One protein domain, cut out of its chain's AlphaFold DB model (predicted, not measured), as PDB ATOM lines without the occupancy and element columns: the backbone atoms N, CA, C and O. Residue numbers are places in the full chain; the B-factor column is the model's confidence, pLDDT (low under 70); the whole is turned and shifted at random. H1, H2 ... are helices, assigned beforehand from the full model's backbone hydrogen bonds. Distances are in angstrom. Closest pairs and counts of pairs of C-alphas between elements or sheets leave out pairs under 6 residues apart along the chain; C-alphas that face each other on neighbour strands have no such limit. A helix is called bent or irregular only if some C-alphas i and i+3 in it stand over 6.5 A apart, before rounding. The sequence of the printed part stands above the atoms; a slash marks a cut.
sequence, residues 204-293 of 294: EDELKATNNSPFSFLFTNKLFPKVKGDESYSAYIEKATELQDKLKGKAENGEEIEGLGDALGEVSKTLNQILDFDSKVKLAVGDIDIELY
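This is residues 204 to 293 of the 294 residues of the protein "Predicted ATP-dependent endonuclease OLD family" of Vibrio sp. C7 (UniProt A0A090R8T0). Three helices, H2, H3 and H4, are strung one after another as a wide, open U, with H2 and H4 as its two arms and H3 as its base, and they do not pack together as a bundle. After H4 a long stretch with no named element, residues 275 to 293, folds back across the open U toward the side of H2, while the small helix H1 sits at the first end of H2. The printed part has 90 residues with four named helices, in the order H1, H2, H3, H4 along the chain, and no named strand; the class is all helix, with 51 residues in the helices. The whole is extended, with a radius of gyration of the C-alphas of 19.1 A, and flat, spanning 53 by 31 by 17 A along its three main axes.

The printed part begins with H1, residues 204 to 207, which is 5.5 A from first to last C-alpha and starts with C-alpha 204 at (310.608, 349.739, 320.844). A short link of 6 residues leads to H2, residues 214 to 228, 19.9 A from first to last C-alpha. H2 is irregular, but only just: C-alphas 221 and 224 are 6.51 A apart, against about 5 A in a regular helix, and its line is a rough one. A tight link of 2 residues joins it to H3, residues 231 to 247, the longest helix with 17 residues and 24.5 A from first to last C-alpha. H3 begins with C-alpha 231 at (329.867, 332.604, 318.215). A long link of 12 residues, 248 to 259, leads to H4, residues 260 to 274, which is 21.6 A from first to last C-alpha. C-alpha 274, its last, is at (342.692, 379.792, 312.361). Residues 275 to 293 follow with no named element.

H1 and H2 touch only at the corner by their link, with 4 pairs of C-alphas within 8 A. The closest C-alphas of the two are those of Leu 207 and Ser 216, 6.1 A apart, and H2 touches H1 with residues 215 to 216 alone. H2 and H3 are close but not clearly touching, with 2 pairs of C-alphas within 8 A; the closest are those of Val 227 and Tyr 233, 6.6 A apart. The lines of H2 and H3 are about perpendicular, at 90 degrees, and their centres are 21.0 A apart. H3 and H4 are apart, but only just, with their closest C-alphas at 8.1 A. H1 and H3, H1 and H4, and H2 and H4 are apart too. In H3 and H4 every pair of O i and N i+4 is within hydrogen-bond range; in H2 8 of 11 are, and H1 is too short for such a pair, its one pair of O i and N i+3 being out of range.

The two C-alphas farthest apart are those of Lys 222 and Asp 276, at 55.0 A, whereas the first and last printed C-alphas, those of Glu 204 and Tyr 293, are 12.4 A apart. The printed part has no cut. Residues 229 to 236, of which 231 to 236 belong to H3, stand free. The C-alphas of residues 275 to 293 lie 4 to 32 A from the mean of the C-alphas. The mean pLDDT of the printed part is 71.6, and 35 residues are under 70: residues 204 to 214, 248 to 256 and 279 to 293.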
ATOM      1  N   GLU A 204     309.753 348.718 321.460       65.19
ATOM      2  CA  GLU A 204     310.608 349.739 320.844       65.19
ATOM      3  C   GLU A 204     310.820 350.976 321.729       65.19
ATOM      4  O   GLU A 204     311.861 351.625 321.636       65.19
ATOM      5  N   ASP A 205     309.836 351.315 322.566       63.88
ATOM      6  CA  ASP A 205     309.918 352.455 323.481       63.88
ATOM      7  C   ASP A 205     310.691 352.082 324.760       63.88
ATOM      8  O   ASP A 205     311.350 352.938 325.348       63.88
ATOM      9  N   GLU A 206     310.674 350.804 325.160       63.06
ATOM     10  CA  GLU A 206     311.406 350.291 326.328       63.06
ATOM     11  C   GLU A 206     312.895 350.030 326.061       63.06
ATOM     12  O   GLU A 206     313.705 350.267 326.951       63.06
ATOM     13  N   LEU A 207     313.274 349.611 324.846       60.69
ATOM     14  CA  LEU A 207     314.683 349.395 324.466       60.69
ATOM     15  C   LEU A 207     315.485 350.702 324.372       60.69
ATOM     16  O   LEU A 207     316.684 350.726 324.613       60.69
ATOM     17  N   LYS A 208     314.818 351.823 324.074       60.38
ATOM     18  CA  LYS A 208     315.445 353.157 324.075       60.38
ATOM     19  C   LYS A 208     315.646 353.714 325.484       60.38
ATOM     20  O   LYS A 208     316.406 354.666 325.661       60.38
ATOM     21  N   ALA A 209     314.908 353.194 326.466       54.12
ATOM     22  CA  ALA A 209     314.960 353.671 327.835       54.12
ATOM     23  C   ALA A 209     316.178 353.059 328.533       54.12
ATOM     24  O   ALA A 209     316.271 351.849 328.714       54.12
ATOM     25  N   THR A 210     317.098 353.921 328.952       54.25
ATOM     26  CA  THR A 210     318.261 353.608 329.788       54.25
ATOM     27  C   THR A 210     317.906 352.636 330.923       54.25
ATOM     28  O   THR A 210     317.301 353.050 331.905       54.25
ATOM     29  N   ASN A 211     318.271 351.353 330.772       53.44
ATOM     30  CA  ASN A 211     318.353 350.248 331.751       53.44
ATOM     31  C   ASN A 211     317.227 350.009 332.788       53.44
ATOM     32  O   ASN A 211     317.315 349.044 333.542       53.44
ATOM     33  N   ASN A 212     316.163 350.809 332.835       58.53
ATOM     34  CA  ASN A 212     315.165 350.783 333.914       58.53
ATOM     35  C   ASN A 212     313.813 350.187 333.501       58.53
ATOM     36  O   ASN A 212     312.855 350.235 334.272       58.53
ATOM     37  N   SER A 213     313.704 349.654 332.285       68.88
ATOM     38  CA  SER A 213     312.475 349.030 331.809       68.88
ATOM     39  C   SER A 213     312.426 347.541 332.213       68.88
ATOM     40  O   SER A 213     313.477 346.886 332.251       68.88
ATOM     41  N   PRO A 214     311.248 346.965 332.530       69.12
ATOM     42  CA  PRO A 214     311.132 345.537 332.820       69.12
ATOM     43  C   PRO A 214     311.685 344.662 331.693       69.12
ATOM     44  O   PRO A 214     312.310 343.634 331.964       69.12
ATOM     45  N   PHE A 215     311.477 345.063 330.434       71.12
ATOM     46  CA  PHE A 215     311.991 344.308 329.300       71.12
ATOM     47  C   PHE A 215     313.503 344.420 329.176       71.12
ATOM     48  O   PHE A 215     314.142 343.388 329.010       71.12
ATOM     49  N   SER A 216     314.085 345.612 329.330       71.19
ATOM     50  CA  SER A 216     315.543 345.789 329.332       71.19
ATOM     51  C   SER A 216     316.175 344.976 330.458       71.19
ATOM     52  O   SER A 216     317.139 344.258 330.223       71.19
ATOM     53  N   PHE A 217     315.585 344.963 331.658       74.81
ATOM     54  CA  PHE A 217     316.077 344.130 332.757       74.81
ATOM     55  C   PHE A 217     316.049 342.633 332.412       74.81
ATOM     56  O   PHE A 217     317.035 341.926 332.640       74.81
ATOM     57  N   LEU A 218     314.937 342.125 331.870       75.50
ATOM     58  CA  LEU A 218     314.827 340.721 331.459       75.50
ATOM     59  C   LEU A 218     315.756 340.398 330.287       75.50
ATOM     60  O   LEU A 218     316.377 339.335 330.266       75.50
ATOM     61  N   PHE A 219     315.876 341.311 329.330       74.50
ATOM     62  CA  PHE A 219     316.756 341.175 328.188       74.50
ATOM     63  C   PHE A 219     318.206 341.100 328.665       74.50
ATOM     64  O   PHE A 219     318.818 340.046 328.519       74.50
ATOM     65  N   THR A 220     318.710 342.117 329.360       74.94
ATOM     66  CA  THR A 220     320.092 342.195 329.856       74.94
ATOM     67  C   THR A 220     320.453 341.059 330.814       74.94
ATOM     68  O   THR A 220     321.556 340.525 330.731       74.94
ATOM     69  N   ASN A 221     319.543 340.623 331.695       75.69
ATOM     70  CA  ASN A 221     319.866 339.605 332.707       75.69
ATOM     71  C   ASN A 221     319.543 338.157 332.305       75.69
ATOM     72  O   ASN A 221     320.030 337.227 332.952       75.69
ATOM     73  N   LYS A 222     318.702 337.920 331.287       77.94
ATOM     74  CA  LYS A 222     318.312 336.553 330.874       77.94
ATOM     75  C   LYS A 222     318.592 336.242 329.411       77.94
ATOM     76  O   LYS A 222     319.041 335.131 329.129       77.94
ATOM     77  N   LEU A 223     318.304 337.165 328.493       76.94
ATOM     78  CA  LEU A 223     318.445 336.925 327.051       76.94
ATOM     79  C   LEU A 223     319.846 337.280 326.553       76.94
ATOM     80  O   LEU A 223     320.491 336.459 325.910       76.94
ATOM     81  N   PHE A 224     320.350 338.455 326.909       79.25
ATOM     82  CA  PHE A 224     321.642 338.965 326.478       79.25
ATOM     83  C   PHE A 224     322.826 338.081 326.888       79.25
ATOM     84  O   PHE A 224     323.698 337.866 326.052       79.25
ATOM     85  N   PRO A 225     322.857 337.439 328.077       83.56
ATOM     86  CA  PRO A 225     323.915 336.486 328.402       83.56
ATOM     87  C   PRO A 225     323.941 335.281 327.452       83.56
ATOM     88  O   PRO A 225     325.007 334.729 327.200       83.56
ATOM     89  N   LYS A 226     322.788 334.885 326.889       83.00
ATOM     90  CA  LYS A 226     322.736 333.854 325.844       83.00
ATOM     91  C   LYS A 226     323.243 334.376 324.504       83.00
ATOM     92  O   LYS A 226     323.939 333.641 323.822       83.00
ATOM     93  N   VAL A 227     322.925 335.625 324.155       81.62
ATOM     94  CA  VAL A 227     323.437 336.282 322.939       81.62
ATOM     95  C   VAL A 227     324.958 336.428 323.004       81.62
ATOM     96  O   VAL A 227     325.637 336.056 322.057       81.62
ATOM     97  N   LYS A 228     325.508 336.863 324.146       80.56
ATOM     98  CA  LYS A 228     326.960 336.929 324.379       80.56
ATOM     99  C   LYS A 228     327.662 335.581 324.226       80.56
ATOM    100  O   LYS A 228     328.838 335.546 323.887       80.56
ATOM    101  N   GLY A 229     326.960 334.490 324.528       83.25
ATOM    102  CA  GLY A 229     327.483 333.133 324.395       83.25
ATOM    103  C   GLY A 229     327.478 332.591 322.965       83.25
ATOM    104  O   GLY A 229     327.993 331.497 322.755       83.25
ATOM    105  N   ASP A 230     326.894 333.307 322.002       88.75
ATOM    106  CA  ASP A 230     326.861 332.894 320.602       88.75
ATOM    107  C   ASP A 230     328.164 333.271 319.870       88.75
ATOM    108  O   ASP A 230     328.735 334.348 320.073       88.75
ATOM    109  N   GLU A 231     328.635 332.387 318.986       88.88
ATOM    110  CA  GLU A 231     329.867 332.604 318.215       88.88
ATOM    111  C   GLU A 231     329.766 333.830 317.298       88.88
ATOM    112  O   GLU A 231     330.744 334.565 317.142       88.88
ATOM    113  N   SER A 232     328.583 334.104 316.734       86.56
ATOM    114  CA  SER A 232     328.379 335.253 315.845       86.56
ATOM    115  C   SER A 232     328.516 336.586 316.579       86.56
ATOM    116  O   SER A 232     329.039 337.545 316.008       86.56
ATOM    117  N   TYR A 233     328.118 336.643 317.855       83.19
ATOM    118  CA  TYR A 233     328.302 337.829 318.688       83.19
ATOM    119  C   TYR A 233     329.785 338.070 318.966       83.19
ATOM    120  O   TYR A 233     330.272 339.187 318.804       83.19
ATOM    121  N   SER A 234     330.521 337.016 319.326       83.50
ATOM    122  CA  SER A 234     331.959 337.116 319.597       83.50
ATOM    123  C   SER A 234     332.738 337.564 318.355       83.50
ATOM    124  O   SER A 234     333.541 338.491 318.441       83.50
ATOM    125  N   ALA A 235     332.426 336.997 317.185       86.50
ATOM    126  CA  ALA A 235     333.022 337.400 315.911       86.50
ATOM    127  C   ALA A 235     332.688 338.856 315.531       86.50
ATOM    128  O   ALA A 235     333.528 339.576 314.990       86.50
ATOM    129  N   TYR A 236     331.461 339.306 315.816       83.25
ATOM    130  CA  TYR A 236     331.058 340.694 315.597       83.25
ATOM    131  C   TYR A 236     331.831 341.666 316.496       83.25
ATOM    132  O   TYR A 236     332.341 342.671 315.999       83.25
ATOM    133  N   ILE A 237     331.951 341.355 317.792       81.56
ATOM    134  CA  ILE A 237     332.716 342.159 318.754       81.56
ATOM    135  C   ILE A 237     334.176 342.258 318.324       81.56
ATOM    136  O   ILE A 237     334.705 343.360 318.256       81.56
ATOM    137  N   GLU A 238     334.798 341.136 317.962       84.62
ATOM    138  CA  GLU A 238     336.187 341.098 317.501       84.62
ATOM    139  C   GLU A 238     336.403 342.012 316.286       84.62
ATOM    140  O   GLU A 238     337.297 342.857 316.286       84.62
ATOM    141  N   LYS A 239     335.517 341.940 315.285       84.69
ATOM    142  CA  LYS A 239     335.584 342.810 314.100       84.69
ATOM    143  C   LYS A 239     335.325 344.282 314.412       84.69
ATOM    144  O   LYS A 239     335.944 345.156 313.800       84.69
ATOM    145  N   ALA A 240     334.421 344.572 315.343       80.19
ATOM    146  CA  ALA A 240     334.167 345.931 315.800       80.19
ATOM    147  C   ALA A 240     335.395 346.506 316.528       80.19
ATOM    148  O   ALA A 240     335.792 347.638 316.245       80.19
ATOM    149  N   THR A 241     336.038 345.717 317.394       80.62
ATOM    150  CA  THR A 241     337.287 346.082 318.078       80.62
ATOM    151  C   THR A 241     338.424 346.303 317.083       80.62
ATOM    152  O   THR A 241     339.068 347.347 317.144       80.62
ATOM    153  N   GLU A 242     338.606 345.420 316.095       80.81
ATOM    154  CA  GLU A 242     339.591 345.615 315.018       80.81
ATOM    155  C   GLU A 242     339.391 346.962 314.303       80.81
ATOM    156  O   GLU A 242     340.344 347.711 314.082       80.81
ATOM    157  N   LEU A 243     338.148 347.303 313.946       79.31
ATOM    158  CA  LEU A 243     337.835 348.584 313.313       79.31
ATOM    159  C   LEU A 243     338.133 349.769 314.244       79.31
ATOM    160  O   LEU A 243     338.653 350.795 313.799       79.31
ATOM    161  N   GLN A 244     337.820 349.634 315.532       74.44
ATOM    162  CA  GLN A 244     338.093 350.655 316.538       74.44
ATOM    163  C   GLN A 244     339.599 350.896 316.706       74.44
ATOM    164  O   GLN A 244     340.036 352.047 316.780       74.44
ATOM    165  N   ASP A 245     340.398 349.832 316.716       76.12
ATOM    166  CA  ASP A 245     341.853 349.914 316.814       76.12
ATOM    167  C   ASP A 245     342.467 350.544 315.564       76.12
ATOM    168  O   ASP A 245     343.361 351.388 315.681       76.12
ATOM    169  N   LYS A 246     341.923 350.243 314.377       76.69
ATOM    170  CA  LYS A 246     342.287 350.926 313.125       76.69
ATOM    171  C   LYS A 246     341.981 352.424 313.172       76.69
ATOM    172  O   LYS A 246     342.827 353.231 312.798       76.69
ATOM    173  N   LEU A 247     340.817 352.825 313.693       72.56
ATOM    174  CA  LEU A 247     340.450 354.241 313.869       72.56
ATOM    175  C   LEU A 247     341.339 354.964 314.894       72.56
ATOM    176  O   LEU A 247     341.593 356.163 314.760       72.56
ATOM    177  N   LYS A 248     341.811 354.248 315.922       69.62
ATOM    178  CA  LYS A 248     342.733 354.764 316.948       69.62
ATOM    179  C   LYS A 248     344.204 354.757 316.503       69.62
ATOM    180  O   LYS A 248     345.039 355.277 317.246       69.62
ATOM    181  N   GLY A 249     344.532 354.174 315.344       68.25
ATOM    182  CA  GLY A 249     345.915 353.972 314.889       68.25
ATOM    183  C   GLY A 249     346.708 353.023 315.798       68.25
ATOM    184  O   GLY A 249     347.905 353.211 316.003       68.25
ATOM    185  N   LYS A 250     346.023 352.060 316.425       65.88
ATOM    186  CA  LYS A 250     346.575 351.091 317.388       65.88
ATOM    187  C   LYS A 250     346.453 349.636 316.924       65.88
ATOM    188  O   LYS A 250     346.702 348.741 317.723       65.88
ATOM    189  N   ALA A 251     346.073 349.396 315.670       65.44
ATOM    190  CA  ALA A 251     345.965 348.047 315.126       65.44
ATOM    191  C   ALA A 251     347.309 347.301 315.259       65.44
ATOM    192  O   ALA A 251     348.337 347.783 314.782       65.44
ATOM    193  N   GLU A 252     347.309 346.128 315.903       58.25
ATOM    194  CA  GLU A 252     348.527 345.336 316.174       58.25
ATOM    195  C   GLU A 252     349.275 344.920 314.894       58.25
ATOM    196  O   GLU A 252     350.487 344.718 314.885       58.25
ATOM    197  N   ASN A 253     348.537 344.836 313.794       61.09
ATOM    198  CA  ASN A 253     348.956 344.482 312.445       61.09
ATOM    199  C   ASN A 253     349.415 345.687 311.597       61.09
ATOM    200  O   ASN A 253     349.808 345.498 310.447       61.09
ATOM    201  N   GLY A 254     349.398 346.913 312.139       60.88
ATOM    202  CA  GLY A 254     349.841 348.128 311.436       60.88
ATOM    203  C   GLY A 254     348.929 348.566 310.284       60.88
ATOM    204  O   GLY A 254     349.296 349.445 309.508       60.88
ATOM    205  N   GLU A 255     347.752 347.951 310.156       62.78
ATOM    206  CA  GLU A 255     346.741 348.342 309.179       62.78
ATOM    207  C   GLU A 255     346.059 349.639 309.633       62.78
ATOM    208  O   GLU A 255     345.448 349.693 310.700       62.78
ATOM    209  N   GLU A 256     346.132 350.681 308.809       66.12
ATOM    210  CA  GLU A 256     345.398 351.933 309.001       66.12
ATOM    211  C   GLU A 256     344.251 352.039 307.992       66.12
ATOM    212  O   GLU A 256     344.251 351.395 306.940       66.12
ATOM    213  N   ILE A 257     343.249 352.860 308.306       74.31
ATOM    214  CA  ILE A 257     342.208 353.198 307.333       74.31
ATOM    215  C   ILE A 257     342.817 354.157 306.312       74.31
ATOM    216  O   ILE A 257     343.224 355.268 306.652       74.31
ATOM    217  N   GLU A 258     342.861 353.715 305.057       74.06
ATOM    218  CA  GLU A 258     343.401 354.484 303.939       74.06
ATOM    219  C   GLU A 258     342.743 355.875 303.851       74.06
ATOM    220  O   GLU A 258     341.519 356.009 303.897       74.06
ATOM    221  N   GLY A 259     343.566 356.927 303.778       71.31
ATOM    222  CA  GLY A 259     343.122 358.324 303.685       71.31
ATOM    223  C   GLY A 259     342.645 358.972 304.994       71.31
ATOM    224  O   GLY A 259     342.451 360.188 305.033       71.31
ATOM    225  N   LEU A 260     342.495 358.219 306.091       75.88
ATOM    226  CA  LEU A 260     342.057 358.785 307.375       75.88
ATOM    227  C   LEU A 260     343.123 359.700 307.996       75.88
ATOM    228  O   LEU A 260     342.797 360.769 308.515       75.88
ATOM    229  N   GLY A 261     344.396 359.301 307.921       70.62
ATOM    230  CA  GLY A 261     345.521 360.108 308.397       70.62
ATOM    231  C   GLY A 261     345.649 361.435 307.646       70.62
ATOM    232  O   GLY A 261     345.821 362.482 308.274       70.62
ATOM    233  N   ASP A 262     345.475 361.406 306.322       76.44
ATOM    234  CA  ASP A 262     345.519 362.597 305.467       76.44
ATOM    235  C   ASP A 262     344.382 363.568 305.805       76.44
ATOM    236  O   ASP A 262     344.626 364.758 306.009       76.44
ATOM    237  N   ALA A 263     343.158 363.060 305.973       77.56
ATOM    238  CA  ALA A 263     342.004 363.871 306.356       77.56
ATOM    239  C   ALA A 263     342.182 364.533 307.737       77.56
ATOM    240  O   ALA A 263     341.906 365.722 307.904       77.56
ATOM    241  N   LEU A 264     342.690 363.801 308.737       75.75
ATOM    242  CA  LEU A 264     342.995 364.375 310.058       75.75
ATOM    243  C   LEU A 264     344.123 365.414 309.994       75.75
ATOM    244  O   LEU A 264     344.099 366.409 310.730       75.75
ATOM    245  N   GLY A 265     345.096 365.200 309.107       73.69
ATOM    246  CA  GLY A 265     346.170 366.143 308.814       73.69
ATOM    247  C   GLY A 265     345.652 367.444 308.203       73.69
ATOM    248  O   GLY A 265     346.032 368.523 308.662       73.69
ATOM    249  N   GLU A 266     344.739 367.363 307.233       81.19
ATOM    250  CA  GLU A 266     344.080 368.536 306.648       81.19
ATOM    251  C   GLU A 266     343.285 369.319 307.692       81.19
ATOM    252  O   GLU A 266     343.474 370.529 307.817       81.19
ATOM    253  N   VAL A 267     342.477 368.638 308.511       80.19
ATOM    254  CA  VAL A 267     341.698 369.290 309.578       80.19
ATOM    255  C   VAL A 267     342.617 369.978 310.593       80.19
ATOM    256  O   VAL A 267     342.360 371.119 310.981       80.19
ATOM    257  N   SER A 268     343.721 369.332 310.985       78.94
ATOM    258  CA  SER A 268     344.723 369.934 311.880       78.94
ATOM    259  C   SER A 268     345.361 371.176 311.253       78.94
ATOM    260  O   SER A 268     345.506 372.204 311.912       78.94
ATOM    261  N   LYS A 269     345.692 371.119 309.957       80.69
ATOM    262  CA  LYS A 269     346.267 372.249 309.218       80.69
ATOM    263  C   LYS A 269     345.289 373.419 309.124       80.69
ATOM    264  O   LYS A 269     345.702 374.558 309.323       80.69
ATOM    265  N   THR A 270     344.012 373.154 308.856       82.69
ATOM    266  CA  THR A 270     342.967 374.186 308.840       82.69
ATOM    267  C   THR A 270     342.780 374.812 310.221       82.69
ATOM    268  O   THR A 270     342.690 376.033 310.325       82.69
ATOM    269  N   LEU A 271     342.790 374.018 311.296       76.88
ATOM    270  CA  LEU A 271     342.706 374.535 312.667       76.88
ATOM    271  C   LEU A 271     343.903 375.422 313.023       76.88
ATOM    272  O   LEU A 271     343.701 376.520 313.537       76.88
ATOM    273  N   ASN A 272     345.121 375.009 312.673       80.75
ATOM    274  CA  ASN A 272     346.348 375.775 312.940       80.75
ATOM    275  C   ASN A 272     346.476 377.041 312.075       80.75
ATOM    276  O   ASN A 272     347.290 377.908 312.369       80.75
ATOM    277  N   GLN A 273     345.697 377.168 310.996       80.50
ATOM    278  CA  GLN A 273     345.593 378.419 310.232       80.50
ATOM    279  C   GLN A 273     344.660 379.436 310.895       80.50
ATOM    280  O   GLN A 273     344.793 380.635 310.658       80.50
ATOM    281  N   ILE A 274     343.697 378.961 311.687       80.81
ATOM    282  CA  ILE A 274     342.692 379.792 312.361       80.81
ATOM    283  C   ILE A 274     343.134 380.127 313.794       80.81
ATOM    284  O   ILE A 274     342.764 381.173 314.327       80.81
ATOM    285  N   LEU A 275     343.917 379.249 314.419       71.00
ATOM    286  CA  LEU A 275     344.346 379.327 315.812       71.00
ATOM    287  C   LEU A 275     345.868 379.505 315.891       71.00
ATOM    288  O   LEU A 275     346.609 378.799 315.221       71.00
ATOM    289  N   ASP A 276     346.336 380.418 316.744       73.06
ATOM    290  CA  ASP A 276     347.755 380.802 316.871       73.06
ATOM    291  C   ASP A 276     348.565 379.800 317.735       73.06
ATOM    292  O   ASP A 276     349.291 380.172 318.659       73.06
ATOM    293  N   PHE A 277     348.371 378.495 317.506       72.50
ATOM    294  CA  PHE A 277     349.112 377.405 318.152       72.50
ATOM    295  C   PHE A 277     349.122 376.120 317.307       72.50
ATOM    296  O   PHE A 277     348.214 375.864 316.522       72.50
ATOM    297  N   ASP A 278     350.151 375.284 317.495       71.44
ATOM    298  CA  ASP A 278     350.313 374.009 316.782       71.44
ATOM    299  C   ASP A 278     349.477 372.902 317.446       71.44
ATOM    300  O   ASP A 278     349.880 372.283 318.435       71.44
ATOM    301  N   SER A 279     348.269 372.687 316.929       66.19
ATOM    302  CA  SER A 279     347.356 371.636 317.371       66.19
ATOM    303  C   SER A 279     347.439 370.399 316.471       66.19
ATOM    304  O   SER A 279     347.584 370.488 315.252       66.19
ATOM    305  N   LYS A 280     347.344 369.211 317.084       69.50
ATOM    306  CA  LYS A 280     347.208 367.927 316.383       69.50
ATOM    307  C   LYS A 280     345.865 367.309 316.729       69.50
ATOM    308  O   LYS A 280     345.624 366.978 317.891       69.50
ATOM    309  N   VAL A 281     345.014 367.123 315.726       65.81
ATOM    310  CA  VAL A 281     343.727 366.448 315.892       65.81
ATOM    311  C   VAL A 281     343.958 364.944 315.938       65.81
ATOM    312  O   VAL A 281     344.612 364.370 315.069       65.81
ATOM    313  N   LYS A 282     343.419 364.297 316.971       65.06
ATOM    314  CA  LYS A 282     343.371 362.840 317.095       65.06
ATOM    315  C   LYS A 282     341.928 362.409 317.303       65.06
ATOM    316  O   LYS A 282     341.187 363.075 318.023       65.06
ATOM    317  N   LEU A 283     341.552 361.279 316.715       63.31
ATOM    318  CA  LEU A 283     340.270 360.644 316.994       63.31
ATOM    319  C   LEU A 283     340.331 359.952 318.358       63.31
ATOM    320  O   LEU A 283     341.092 359.007 318.562       63.31
ATOM    321  N   ALA A 284     339.511 360.424 319.292       57.62
ATOM    322  CA  ALA A 284     339.180 359.688 320.501       57.62
ATOM    323  C   ALA A 284     337.880 358.921 320.235       57.62
ATOM    324  O   ALA A 284     336.789 359.467 320.377       57.62
ATOM    325  N   VAL A 285     337.995 357.668 319.796       60.53
ATOM    326  CA  VAL A 285     336.833 356.778 319.671       60.53
ATOM    327  C   VAL A 285     336.581 356.151 321.041       60.53
ATOM    328  O   VAL A 285     337.483 355.518 321.597       60.53
ATOM    329  N   GLY A 286     335.386 356.357 321.601       54.34
ATOM    330  CA  GLY A 286     334.946 355.668 322.820       54.34
ATOM    331  C   GLY A 286     334.949 354.149 322.630       54.34
ATOM    332  O   GLY A 286     335.074 353.665 321.503       54.34
ATOM    333  N   ASP A 287     334.868 353.389 323.717       56.88
ATOM    334  CA  ASP A 287     334.706 351.939 323.610       56.88
ATOM    335  C   ASP A 287     333.378 351.613 322.929       56.88
ATOM    336  O   ASP A 287     332.368 352.274 323.182       56.88
ATOM    337  N   ILE A 288     333.405 350.659 321.992       58.09
ATOM    338  CA  ILE A 288     332.185 350.175 321.346       58.09
ATOM    339  C   ILE A 288     331.441 349.355 322.393       58.09
ATOM    340  O   ILE A 288     331.649 348.154 322.548       58.09
ATOM    341  N   ASP A 289     330.599 350.042 323.149       56.41
ATOM    342  CA  ASP A 289     329.741 349.424 324.137       56.41
ATOM    343  C   ASP A 289     328.398 349.100 323.486       56.41
ATOM    344  O   ASP A 289     327.467 349.903 323.464       56.41
ATOM    345  N   ILE A 290     328.321 347.919 322.873       56.91
ATOM    346  CA  ILE A 290     327.099 347.433 322.219       56.91
ATOM    347  C   ILE A 290     325.958 347.241 323.228       56.91
ATOM    348  O   ILE A 290     324.799 347.270 322.823       56.91
ATOM    349  N   GLU A 291     326.250 347.145 324.532       54.50
ATOM    350  CA  GLU A 291     325.216 347.110 325.576       54.50
ATOM    351  C   GLU A 291     324.431 348.419 325.678       54.50
ATOM    352  O   GLU A 291     323.297 348.412 326.143       54.50
ATOM    353  N   LEU A 292     325.005 349.542 325.236       48.41
ATOM    354  CA  LEU A 292     324.324 350.839 325.216       48.41
ATOM    355  C   LEU A 292     323.452 351.048 323.967       48.41
ATOM    356  O   LEU A 292     322.681 352.008 323.928       48.41
ATOM    357  N   TYR A 293     323.580 350.190 322.950       45.47
ATOM    358  CA  TYR A 293     322.933 350.355 321.641       45.47
ATOM    359  C   TYR A 293     321.928 349.245 321.278       45.47
ATOM    360  O   TYR A 293     321.301 349.341 320.218       45.47
TER     361      TYR A 293